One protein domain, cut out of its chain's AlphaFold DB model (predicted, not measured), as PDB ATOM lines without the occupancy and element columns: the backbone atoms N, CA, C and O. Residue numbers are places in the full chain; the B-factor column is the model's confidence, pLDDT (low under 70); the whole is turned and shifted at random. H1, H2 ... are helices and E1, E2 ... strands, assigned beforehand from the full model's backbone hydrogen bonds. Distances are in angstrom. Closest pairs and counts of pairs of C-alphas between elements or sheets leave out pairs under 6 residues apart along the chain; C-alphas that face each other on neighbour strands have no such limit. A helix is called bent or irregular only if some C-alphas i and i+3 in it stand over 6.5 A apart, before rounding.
ATOM      1  N   LYS A   2     255.968 280.342 229.824       86.75
ATOM      2  CA  LYS A   2     255.380 279.323 228.934       86.75
ATOM      3  C   LYS A   2     254.696 278.181 229.696       86.75
ATOM      4  O   LYS A   2     253.777 277.570 229.170       86.75
ATOM      5  N   TYR A   3     255.163 277.902 230.912       92.94
ATOM      6  CA  TYR A   3     254.762 276.722 231.683       92.94
ATOM      7  C   TYR A   3     253.946 277.069 232.928       92.94
ATOM      8  O   TYR A   3     253.018 276.349 233.274       92.94
ATOM      9  N   ILE A   4     254.285 278.172 233.600       93.69
ATOM     10  CA  ILE A   4     253.627 278.629 234.827       93.69
ATOM     11  C   ILE A   4     253.461 280.149 234.743       93.69
ATOM     12  O   ILE A   4     254.293 280.849 234.146       93.69
ATOM     13  N   ARG A   5     252.368 280.651 235.325       93.25
ATOM     14  CA  ARG A   5     252.132 282.082 235.506       93.25
ATOM     15  C   ARG A   5     253.058 282.633 236.597       93.25
ATOM     16  O   ARG A   5     253.220 282.049 237.655       93.25
ATOM     17  N   VAL A   6     253.648 283.777 236.303       94.12
ATOM     18  CA  VAL A   6     254.624 284.528 237.099       94.12
ATOM     19  C   VAL A   6     254.166 285.979 237.091       94.12
ATOM     20  O   VAL A   6     254.163 286.620 236.041       94.12
ATOM     21  N   ASP A   7     253.751 286.486 238.238       95.75
ATOM     22  CA  ASP A   7     253.317 287.870 238.345       95.75
ATOM     23  C   ASP A   7     254.541 288.779 238.554       95.75
ATOM     24  O   ASP A   7     255.383 288.546 239.419       95.75
ATOM     25  N   SER A   8     254.662 289.795 237.704       94.31
ATOM     26  CA  SER A   8     255.700 290.819 237.717       94.31
ATOM     27  C   SER A   8     255.050 292.178 237.917       94.31
ATOM     28  O   SER A   8     254.270 292.640 237.081       94.31
ATOM     29  N   TYR A   9     255.411 292.803 239.031       92.56
ATOM     30  CA  TYR A   9     254.890 294.089 239.492       92.56
ATOM     31  C   TYR A   9     255.849 295.254 239.227       92.56
ATOM     32  O   TYR A   9     255.492 296.416 239.422       92.56
ATOM     33  N   GLY A  10     257.085 294.944 238.826       88.19
ATOM     34  CA  GLY A  10     258.085 295.936 238.459       88.19
ATOM     35  C   GLY A  10     257.835 296.520 237.070       88.19
ATOM     36  O   GLY A  10     256.919 296.127 236.351       88.19
ATOM     37  N   THR A  11     258.706 297.437 236.652       89.31
ATOM     38  CA  THR A  11     258.665 298.028 235.304       89.31
ATOM     39  C   THR A  11     258.933 297.001 234.203       89.31
ATOM     40  O   THR A  11     258.415 297.131 233.097       89.31
ATOM     41  N   CYS A  12     259.716 295.962 234.504       87.06
ATOM     42  CA  CYS A  12     259.954 294.842 233.604       87.06
ATOM     43  C   CYS A  12     258.731 293.917 233.563       87.06
ATOM     44  O   CYS A  12     258.251 293.477 234.609       87.06
ATOM     45  N   LEU A  13     258.259 293.581 232.357       91.31
ATOM     46  CA  LEU A  13     257.075 292.762 232.062       91.31
ATOM     47  C   LEU A  13     255.728 293.344 232.545       91.31
ATOM     48  O   LEU A  13     254.785 293.336 231.760       91.31
ATOM     49  N   ASN A  14     255.643 293.848 233.783       92.19
ATOM     50  CA  ASN A  14     254.509 294.572 234.376       92.19
ATOM     51  C   ASN A  14     253.130 293.956 234.059       92.19
ATOM     52  O   ASN A  14     252.203 294.634 233.612       92.19
ATOM     53  N   ASN A  15     253.006 292.640 234.233       94.31
ATOM     54  CA  ASN A  15     251.801 291.879 233.891       94.31
ATOM     55  C   ASN A  15     250.814 291.739 235.067       94.31
ATOM     56  O   ASN A  15     249.735 291.173 234.892       94.31
ATOM     57  N   ALA A  16     251.170 292.254 236.246       93.31
ATOM     58  CA  ALA A  16     250.324 292.316 237.427       93.31
ATOM     59  C   ALA A  16     250.412 293.714 238.049       93.31
ATOM     60  O   ALA A  16     251.459 294.358 238.018       93.31
ATOM     61  N   GLN A  17     249.299 294.200 238.600       91.50
ATOM     62  CA  GLN A  17     249.240 295.529 239.205       91.50
ATOM     63  C   GLN A  17     249.266 295.433 240.722       91.50
ATOM     64  O   GLN A  17     248.495 294.689 241.326       91.50
ATOM     65  N   LEU A  18     250.168 296.206 241.314       87.94
ATOM     66  CA  LEU A  18     250.286 296.337 242.755       87.94
ATOM     67  C   LEU A  18     249.196 297.289 243.261       87.94
ATOM     68  O   LEU A  18     248.836 298.240 242.560       87.94
ATOM     69  N   ASP A  19     248.685 297.052 244.472       87.88
ATOM     70  CA  ASP A  19     247.805 298.016 245.142       87.88
ATOM     71  C   ASP A  19     248.503 299.386 245.192       87.88
ATOM     72  O   ASP A  19     249.706 299.469 245.460       87.88
ATOM     73  N   LYS A  20     247.758 300.465 244.932       85.31
ATOM     74  CA  LYS A  20     248.273 301.842 244.974       85.31
ATOM     75  C   LYS A  20     248.992 302.139 246.288       85.31
ATOM     76  O   LYS A  20     250.053 302.758 246.260       85.31
ATOM     77  N   ARG A  21     248.479 301.603 247.403       84.06
ATOM     78  CA  ARG A  21     249.080 301.731 248.742       84.06
ATOM     79  C   ARG A  21     250.523 301.238 248.795       84.06
ATOM     80  O   ARG A  21     251.352 301.836 249.466       84.06
ATOM     81  N   LEU A  22     250.826 300.178 248.049       83.75
ATOM     82  CA  LEU A  22     252.164 299.606 247.976       83.75
ATOM     83  C   LEU A  22     253.023 300.223 246.852       83.75
ATOM     84  O   LEU A  22     254.225 299.977 246.774       83.75
ATOM     85  N   LYS A  23     252.417 301.001 245.948       81.12
ATOM     86  CA  LYS A  23     253.076 301.555 244.758       81.12
ATOM     87  C   LYS A  23     253.619 302.967 244.979       81.12
ATOM     88  O   LYS A  23     254.692 303.276 244.473       81.12
ATOM     89  N   GLU A  24     252.892 303.813 245.708       77.38
ATOM     90  CA  GLU A  24     253.202 305.248 245.819       77.38
ATOM     91  C   GLU A  24     254.430 305.541 246.703       77.38
ATOM     92  O   GLU A  24     255.222 306.404 246.344       77.38
ATOM     93  N   ASN A  25     254.671 304.759 247.765       74.88
ATOM     94  CA  ASN A  25     255.826 304.916 248.669       74.88
ATOM     95  C   ASN A  25     256.704 303.660 248.726       74.88
ATOM     96  O   ASN A  25     257.199 303.282 249.787       74.88
ATOM     97  N   TYR A  26     256.876 302.984 247.584       73.38
ATOM     98  CA  TYR A  26     257.458 301.639 247.539       73.38
ATOM     99  C   TYR A  26     258.801 301.540 248.288       73.38
ATOM    100  O   TYR A  26     258.982 300.597 249.049       73.38
ATOM    101  N   LEU A  27     259.705 302.519 248.127       77.00
ATOM    102  CA  LEU A  27     261.036 302.523 248.754       77.00
ATOM    103  C   LEU A  27     260.981 302.554 250.284       77.00
ATOM    104  O   LEU A  27     261.797 301.903 250.933       77.00
ATOM    105  N   GLU A  28     260.025 303.281 250.852       79.69
ATOM    106  CA  GLU A  28     259.886 303.439 252.303       79.69
ATOM    107  C   GLU A  28     259.251 302.204 252.950       79.69
ATOM    108  O   GLU A  28     259.538 301.873 254.098       79.69
ATOM    109  N   ILE A  29     258.421 301.478 252.198       81.31
ATOM    110  CA  ILE A  29     257.644 300.342 252.706       81.31
ATOM    111  C   ILE A  29     258.276 298.981 252.409       81.31
ATOM    112  O   ILE A  29     257.707 297.963 252.793       81.31
ATOM    113  N   LEU A  30     259.428 298.926 251.730       80.94
ATOM    114  CA  LEU A  30     260.070 297.671 251.307       80.94
ATOM    115  C   LEU A  30     260.250 296.661 252.458       80.94
ATOM    116  O   LEU A  30     260.227 295.454 252.213       80.94
ATOM    117  N   ASN A  31     260.418 297.149 253.687       81.81
ATOM    118  CA  ASN A  31     260.579 296.330 254.890       81.81
ATOM    119  C   ASN A  31     259.385 296.427 255.859       81.81
ATOM    120  O   ASN A  31     259.474 295.937 256.980       81.81
ATOM    121  N   ASN A  32     258.286 297.068 255.453       89.50
ATOM    122  CA  ASN A  32     257.061 297.158 256.245       89.50
ATOM    123  C   ASN A  32     256.277 295.832 256.165       89.50
ATOM    124  O   ASN A  32     256.313 295.136 255.145       89.50
ATOM    125  N   GLU A  33     255.546 295.504 257.229       89.31
ATOM    126  CA  GLU A  33     254.660 294.344 257.327       89.31
ATOM    127  C   GLU A  33     253.677 294.241 256.161       89.31
ATOM    128  O   GLU A  33     253.444 293.135 255.684       89.31
ATOM    129  N   ASP A  34     253.160 295.357 255.639       89.69
ATOM    130  CA  ASP A  34     252.240 295.335 254.493       89.69
ATOM    131  C   ASP A  34     252.893 294.736 253.236       89.69
ATOM    132  O   ASP A  34     252.313 293.894 252.544       89.69
ATOM    133  N   PHE A  35     254.135 295.134 252.946       90.69
ATOM    134  CA  PHE A  35     254.874 294.633 251.788       90.69
ATOM    135  C   PHE A  35     255.364 293.198 252.006       90.69
ATOM    136  O   PHE A  35     255.320 292.371 251.093       90.69
ATOM    137  N   LEU A  36     255.797 292.880 253.227       92.56
ATOM    138  CA  LEU A  36     256.195 291.527 253.609       92.56
ATOM    139  C   LEU A  36     255.010 290.554 253.530       92.56
ATOM    140  O   LEU A  36     255.141 289.483 252.938       92.56
ATOM    141  N   SER A  37     253.837 290.959 254.018       93.25
ATOM    142  CA  SER A  37     252.584 290.202 253.918       93.25
ATOM    143  C   SER A  37     252.166 290.003 252.467       93.25
ATOM    144  O   SER A  37     251.702 288.926 252.097       93.25
ATOM    145  N   PHE A  38     252.376 291.009 251.614       93.62
ATOM    146  CA  PHE A  38     252.166 290.871 250.178       93.62
ATOM    147  C   PHE A  38     253.063 289.779 249.572       93.62
ATOM    148  O   PHE A  38     252.544 288.894 248.887       93.62
ATOM    149  N   ILE A  39     254.372 289.789 249.862       93.94
ATOM    150  CA  ILE A  39     255.310 288.764 249.371       93.94
ATOM    151  C   ILE A  39     254.941 287.371 249.898       93.94
ATOM    152  O   ILE A  39     255.035 286.407 249.142       93.94
ATOM    153  N   ALA A  40     254.483 287.259 251.148       95.19
ATOM    154  CA  ALA A  40     254.091 285.990 251.772       95.19
ATOM    155  C   ALA A  40     252.970 285.245 251.017       95.19
ATOM    156  O   ALA A  40     252.828 284.032 251.160       95.19
ATOM    157  N   ASN A  41     252.195 285.937 250.171       95.81
ATOM    158  CA  ASN A  41     251.186 285.295 249.321       95.81
ATOM    159  C   ASN A  41     251.793 284.447 248.189       95.81
ATOM    160  O   ASN A  41     251.078 283.687 247.533       95.81
ATOM    161  N   TYR A  42     253.099 284.565 247.944       96.12
ATOM    162  CA  TYR A  42     253.816 283.814 246.925       96.12
ATOM    163  C   TYR A  42     254.622 282.678 247.545       96.12
ATOM    164  O   TYR A  42     255.380 282.869 248.486       96.12
ATOM    165  N   LYS A  43     254.511 281.484 246.955       95.12
ATOM    166  CA  LYS A  43     255.343 280.331 247.340       95.12
ATOM    167  C   LYS A  43     256.793 280.481 246.888       95.12
ATOM    168  O   LYS A  43     257.690 279.947 247.531       95.12
ATOM    169  N   PHE A  44     256.996 281.150 245.754       95.94
ATOM    170  CA  PHE A  44     258.302 281.360 245.145       95.94
ATOM    171  C   PHE A  44     258.471 282.824 244.752       95.94
ATOM    172  O   PHE A  44     257.574 283.400 244.133       95.94
ATOM    173  N   THR A  45     259.645 283.385 245.029       95.75
ATOM    174  CA  THR A  45     260.020 284.752 244.646       95.75
ATOM    175  C   THR A  45     261.276 284.717 243.785       95.75
ATOM    176  O   THR A  45     262.268 284.100 244.158       95.75
ATOM    177  N   ILE A  46     261.268 285.391 242.633       95.44
ATOM    178  CA  ILE A  46     262.471 285.524 241.797       95.44
ATOM    179  C   ILE A  46     263.407 286.539 242.458       95.44
ATOM    180  O   ILE A  46     263.085 287.722 242.543       95.44
ATOM    181  N   ALA A  47     264.557 286.067 242.928       95.19
ATOM    182  CA  ALA A  47     265.520 286.827 243.720       95.19
ATOM    183  C   ALA A  47     266.815 287.028 242.922       95.19
ATOM    184  O   ALA A  47     267.858 286.470 243.255       95.19
ATOM    185  N   PHE A  48     266.726 287.754 241.808       95.38
ATOM    186  CA  PHE A  48     267.878 287.983 240.935       95.38
ATOM    187  C   PHE A  48     268.614 289.250 241.342       95.38
ATOM    188  O   PHE A  48     268.000 290.306 241.493       95.38
ATOM    189  N   GLU A  49     269.928 289.149 241.477       96.19
ATOM    190  CA  GLU A  49     270.778 290.311 241.673       96.19
ATOM    191  C   GLU A  49     271.007 291.056 240.361       96.19
ATOM    192  O   GLU A  49     270.913 290.503 239.264       96.19
ATOM    193  N   ASN A  50     271.342 292.339 240.481       95.12
ATOM    194  CA  ASN A  50     271.591 293.195 239.321       95.12
ATOM    195  C   ASN A  50     272.869 292.804 238.553       95.12
ATOM    196  O   ASN A  50     273.039 293.207 237.406       95.12
ATOM    197  N   ALA A  51     273.769 292.050 239.187       94.81
ATOM    198  CA  ALA A  51     275.003 291.548 238.601       94.81
ATOM    199  C   ALA A  51     275.401 290.215 239.249       94.81
ATOM    200  O   ALA A  51     275.064 289.943 240.401       94.81
ATOM    201  N   VAL A  52     276.155 289.403 238.508       95.31
ATOM    202  CA  VAL A  52     276.804 288.190 239.023       95.31
ATOM    203  C   VAL A  52     278.173 288.596 239.557       95.31
ATOM    204  O   VAL A  52     279.058 288.936 238.776       95.31
ATOM    205  N   CYS A  53     278.330 288.618 240.877       94.25
ATOM    206  CA  CYS A  53     279.567 289.029 241.535       94.25
ATOM    207  C   CYS A  53     279.741 288.259 242.844       94.25
ATOM    208  O   CYS A  53     278.760 288.043 243.557       94.25
ATOM    209  N   ASP A  54     280.969 287.849 243.149       94.12
ATOM    210  CA  ASP A  54     281.272 287.137 244.389       94.12
ATOM    211  C   ASP A  54     280.867 287.979 245.605       94.12
ATOM    212  O   ASP A  54     281.074 289.192 245.652       94.12
ATOM    213  N   ASP A  55     280.217 287.317 246.560       90.81
ATOM    214  CA  ASP A  55     279.681 287.889 247.801       90.81
ATOM    215  C   ASP A  55     278.647 289.022 247.626       90.81
ATOM    216  O   ASP A  55     278.185 289.607 248.608       90.81
ATOM    217  N   TYR A  56     278.187 289.289 246.397       94.50
ATOM    218  CA  TYR A  56     277.112 290.244 246.135       94.50
ATOM    219  C   TYR A  56     275.742 289.613 246.393       94.50
ATOM    220  O   TYR A  56     275.092 289.056 245.506       94.50
ATOM    221  N   ILE A  57     275.319 289.681 247.652       94.12
ATOM    222  CA  ILE A  57     274.041 289.162 248.137       94.12
ATOM    223  C   ILE A  57     273.301 290.300 248.836       94.12
ATOM    224  O   ILE A  57     273.812 290.885 249.792       94.12
ATOM    225  N   THR A  58     272.092 290.611 248.380       94.38
ATOM    226  CA  THR A  58     271.315 291.754 248.871       94.38
ATOM    227  C   THR A  58     269.994 291.315 249.506       94.38
ATOM    228  O   THR A  58     269.725 290.129 249.715       94.38
ATOM    229  N   GLU A  59     269.127 292.277 249.820       94.06
ATOM    230  CA  GLU A  59     267.791 292.047 250.367       94.06
ATOM    231  C   GLU A  59     266.908 291.139 249.500       94.06
ATOM    232  O   GLU A  59     265.953 290.554 250.012       94.06
ATOM    233  N   LYS A  60     267.221 291.006 248.204       93.44
ATOM    234  CA  LYS A  60     266.451 290.196 247.250       93.44
ATOM    235  C   LYS A  60     266.438 288.722 247.631       93.44
ATOM    236  O   LYS A  60     265.400 288.081 247.482       93.44
ATOM    237  N   LEU A  61     267.551 288.198 248.153       93.75
ATOM    238  CA  LEU A  61     267.624 286.826 248.657       93.75
ATOM    239  C   LEU A  61     266.905 286.680 250.002       93.75
ATOM    240  O   LEU A  61     266.131 285.745 250.197       93.75
ATOM    241  N   TRP A  62     267.180 287.589 250.939       92.25
ATOM    242  CA  TRP A  62     266.791 287.415 252.340       92.25
ATOM    243  C   TRP A  62     265.311 287.687 252.603       92.25
ATOM    244  O   TRP A  62     264.681 286.968 253.369       92.25
ATOM    245  N   ARG A  63     264.726 288.691 251.947       93.50
ATOM    246  CA  ARG A  63     263.336 289.103 252.177       93.50
ATOM    247  C   ARG A  63     262.282 288.017 251.936       93.50
ATOM    248  O   ARG A  63     261.384 287.897 252.761       93.50
ATOM    249  N   PRO A  64     262.316 287.229 250.848       94.25
ATOM    250  CA  PRO A  64     261.348 286.146 250.697       94.25
ATOM    251  C   PRO A  64     261.505 285.079 251.792       94.25
ATOM    252  O   PRO A  64     260.498 284.587 252.295       94.25
ATOM    253  N   LEU A  65     262.737 284.794 252.237       93.50
ATOM    254  CA  LEU A  65     262.992 283.814 253.298       93.50
ATOM    255  C   LEU A  65     262.368 284.223 254.636       93.50
ATOM    256  O   LEU A  65     261.850 283.360 255.342       93.50
ATOM    257  N   THR A  66     262.369 285.516 254.980       93.62
ATOM    258  CA  THR A  66     261.790 285.986 256.254       93.62
ATOM    259  C   THR A  66     260.275 285.815 256.328       93.62
ATOM    260  O   THR A  66     259.728 285.783 257.426       93.62
ATOM    261  N   VAL A  67     259.597 285.680 255.184       95.25
ATOM    262  CA  VAL A  67     258.134 285.529 255.091       95.25
ATOM    263  C   VAL A  67     257.704 284.139 254.615       95.25
ATOM    264  O   VAL A  67     256.533 283.922 254.313       95.25
ATOM    265  N   GLY A  68     258.638 283.186 254.529       93.81
ATOM    266  CA  GLY A  68     258.353 281.808 254.117       93.81
ATOM    267  C   GLY A  68     258.152 281.604 252.609       93.81
ATOM    268  O   GLY A  68     257.698 280.535 252.203       93.81
ATOM    269  N   SER A  69     258.508 282.584 251.774       95.62
ATOM    270  CA  SER A  69     258.578 282.415 250.318       95.62
ATOM    271  C   SER A  69     259.953 281.880 249.908       95.62
ATOM    272  O   SER A  69     260.990 282.324 250.403       95.62
ATOM    273  N   ILE A  70     259.987 280.927 248.977       94.94
ATOM    274  CA  ILE A  70     261.226 280.288 248.527       94.94
ATOM    275  C   ILE A  70     261.884 281.149 247.431       94.94
ATOM    276  O   ILE A  70     261.311 281.302 246.346       94.94
ATOM    277  N   PRO A  71     263.096 281.696 247.645       94.88
ATOM    278  CA  PRO A  71     263.792 282.455 246.617       94.88
ATOM    279  C   PRO A  71     264.310 281.547 245.497       94.88
ATOM    280  O   PRO A  71     265.054 280.596 245.730       94.88
ATOM    281  N   ILE A  72     263.994 281.900 244.254       94.81
ATOM    282  CA  ILE A  72     264.690 281.416 243.060       94.81
ATOM    283  C   ILE A  72     265.831 282.401 242.802       94.81
ATOM    284  O   ILE A  72     265.628 283.453 242.194       94.81
ATOM    285  N   TYR A  73     267.006 282.091 243.348       94.56
ATOM    286  CA  TYR A  73     268.144 283.006 243.397       94.56
ATOM    287  C   TYR A  73     269.071 282.886 242.181       94.56
ATOM    288  O   TYR A  73     269.381 281.782 241.732       94.56
ATOM    289  N   TYR A  74     269.552 284.031 241.692       94.62
ATOM    290  CA  TYR A  74     270.641 284.132 240.718       94.62
ATOM    291  C   TYR A  74     271.434 285.416 240.984       94.62
ATOM    292  O   TYR A  74     270.862 286.502 240.976       94.62
ATOM    293  N   GLY A  75     272.734 285.304 241.237       94.50
ATOM    294  CA  GLY A  75     273.556 286.437 241.659       94.50
ATOM    295  C   GLY A  75     274.972 285.990 241.986       94.50
ATOM    296  O   GLY A  75     275.711 285.613 241.084       94.50
ATOM    297  N   SER A  76     275.341 285.994 243.264       94.75
ATOM    298  CA  SER A  76     276.668 285.590 243.723       94.75
ATOM    299  C   SER A  76     276.988 284.112 243.440       94.75
ATOM    300  O   SER A  76     276.264 283.236 243.926       94.75
ATOM    301  N   PRO A  77     278.095 283.802 242.731       91.75
ATOM    302  CA  PRO A  77     278.597 282.433 242.573       91.75
ATOM    303  C   PRO A  77     279.102 281.810 243.881       91.75
ATOM    304  O   PRO A  77     279.095 280.584 244.023       91.75
ATOM    305  N   SER A  78     279.548 282.637 244.835       90.06
ATOM    306  CA  SER A  78     280.020 282.176 246.146       90.06
ATOM    307  C   SER A  78     278.874 281.664 247.021       90.06
ATOM    308  O   SER A  78     279.088 280.810 247.888       90.06
ATOM    309  N   PHE A  79     277.638 282.108 246.753       85.94
ATOM    310  CA  PHE A  79     276.456 281.609 247.438       85.94
ATOM    311  C   PHE A  79     276.124 280.187 246.982       85.94
ATOM    312  O   PHE A  79     275.525 279.944 245.931       85.94
ATOM    313  N   LYS A  80     276.485 279.220 247.818       78.00
ATOM    314  CA  LYS A  80     276.072 277.829 247.657       78.00
ATOM    315  C   LYS A  80     274.812 277.630 248.480       78.00
ATOM    316  O   LYS A  80     274.825 277.852 249.686       78.00
ATOM    317  N   VAL A  81     273.738 277.231 247.800       65.81
ATOM    318  CA  VAL A  81     272.418 276.956 248.381       65.81
ATOM    319  C   VAL A  81     272.564 276.273 249.742       65.81
ATOM    320  O   VAL A  81     273.205 275.221 249.840       65.81
ATOM    321  N   LEU A  82     271.942 276.852 250.778       54.19
ATOM    322  CA  LEU A  82     271.626 276.121 252.000       54.19
ATOM    323  C   LEU A  82     270.844 274.885 251.565       54.19
ATOM    324  O   LEU A  82     269.696 274.997 251.134       54.19
ATOM    325  N   LYS A  83     271.474 273.706 251.618       46.75
ATOM    326  CA  LYS A  83     270.746 272.445 251.521       46.75
ATOM    327  C   LYS A  83     269.734 272.467 252.657       46.75
ATOM    328  O   LYS A  83     270.104 272.243 253.806       46.75
ATOM    329  N   PHE A  84     268.484 272.785 252.340       47.62
ATOM    330  CA  PHE A  84     267.376 272.525 253.237       47.62
ATOM    331  C   PHE A  84     267.385 271.015 253.461       47.62
ATOM    332  O   PHE A  84     267.111 270.241 252.544       47.62
ATOM    333  N   ILE A  85     267.837 270.609 254.648       34.34
ATOM    334  CA  ILE A  85     267.627 269.263 255.161       34.34
ATOM    335  C   ILE A  85     266.117 269.177 255.367       34.34
ATOM    336  O   ILE A  85     265.588 269.744 256.321       34.34
ATOM    337  N   ILE A  86     265.438 268.582 254.391       43.56
ATOM    338  CA  ILE A  86     264.135 267.948 254.586       43.56
ATOM    339  C   ILE A  86     264.396 266.526 255.064       43.56
ATOM    340  O   ILE A  86     265.335 265.903 254.510       43.56
TER     341      ILE A  86
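What this domain is: This is residues 2 to 86 of the 86 residues of a protein of Melipona quadrifasciata (UniProt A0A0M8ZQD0). A small ribbon of two parallel strands, E1 and E2, has helix H4 packed on it; H3 meets H4 nearly at a right angle, and the short helices H1 and H2 sit at the end of the domain away from the strands. Long ends with no named element, residues 2 to 19 and 75 to 86, complete this picture. The printed part has 85 residues, with four named helices and two named strands in the order H1 H2 H3 E1 H4 E2. The class is mixed, helices and strands, with under half of the residues, 34, in named elements. The whole is only just compact, close to loose, with a radius of gyration of the C-alphas of 13.8 A and spans of 37 by 32 by 28 A.

How they stand to each other: E1, residues 44 to 48, and E2, residues 70 to 74, are parallel neighbours at 22 degrees. The C-alphas of 44 and 70 face each other at 4.6 A; N 47 and O 72, 2.9 A apart, and N 72 and O 45, 2.8 A apart, are within hydrogen-bond range. With H4, residues 59 to 66, they form a strand-helix-strand unit, two parallel neighbour strands with a helix between them along the chain, and its crossover is right-handed. The closest C-alphas of H4 and E1 are those of Lys 60 and Ala 47, 5.0 A apart; those of H4 and E2 are Pro 64 and Pro 71, 6.0 A apart. H4 is irregular, but only just: C-alphas 61 and 64 are 6.6 A apart. H3, residues 33 to 40, touches H4, about perpendicular at 85 degrees, with the closest C-alphas, those of Ile 39 and Pro 64, 6.7 A apart. H1, residues 20 to 23, is close to H3 but not clearly touching, with the closest C-alphas, those of Leu 22 and Phe 35, 6.8 A apart. H2, residues 26 to 29, is also close to H3 but not clearly touching, with the closest C-alphas, those of Ile 29 and Phe 35, 6.4 A apart. H1 and H2 are apart from H4 and both strands. Every O i to N i+4 pair is within hydrogen-bond range in H3, and 2 of 4 in H4; H1 and H2 are too short for such a pair.

Where its parts are: E1 measures 12.4 A from first to last C-alpha, beginning at C-alpha 44, (258.302, 281.360, 245.145). E2 measures 12.8 A and ends at C-alpha 74, (270.641, 284.132, 240.718). H4 is 10.4 A long, H3 10.0 A, H2 5.3 A and H1 4.8 A; H1 begins at C-alpha 20, (248.273, 301.842, 244.974).

The domain as a whole: The two C-alphas farthest apart, those of Glu 24 and Ile 85, are 39.9 A apart. The printed part has no cut, and no link between named elements is long. The mean pLDDT of the printed part is 88.0; residues 81 to 86 are under 70.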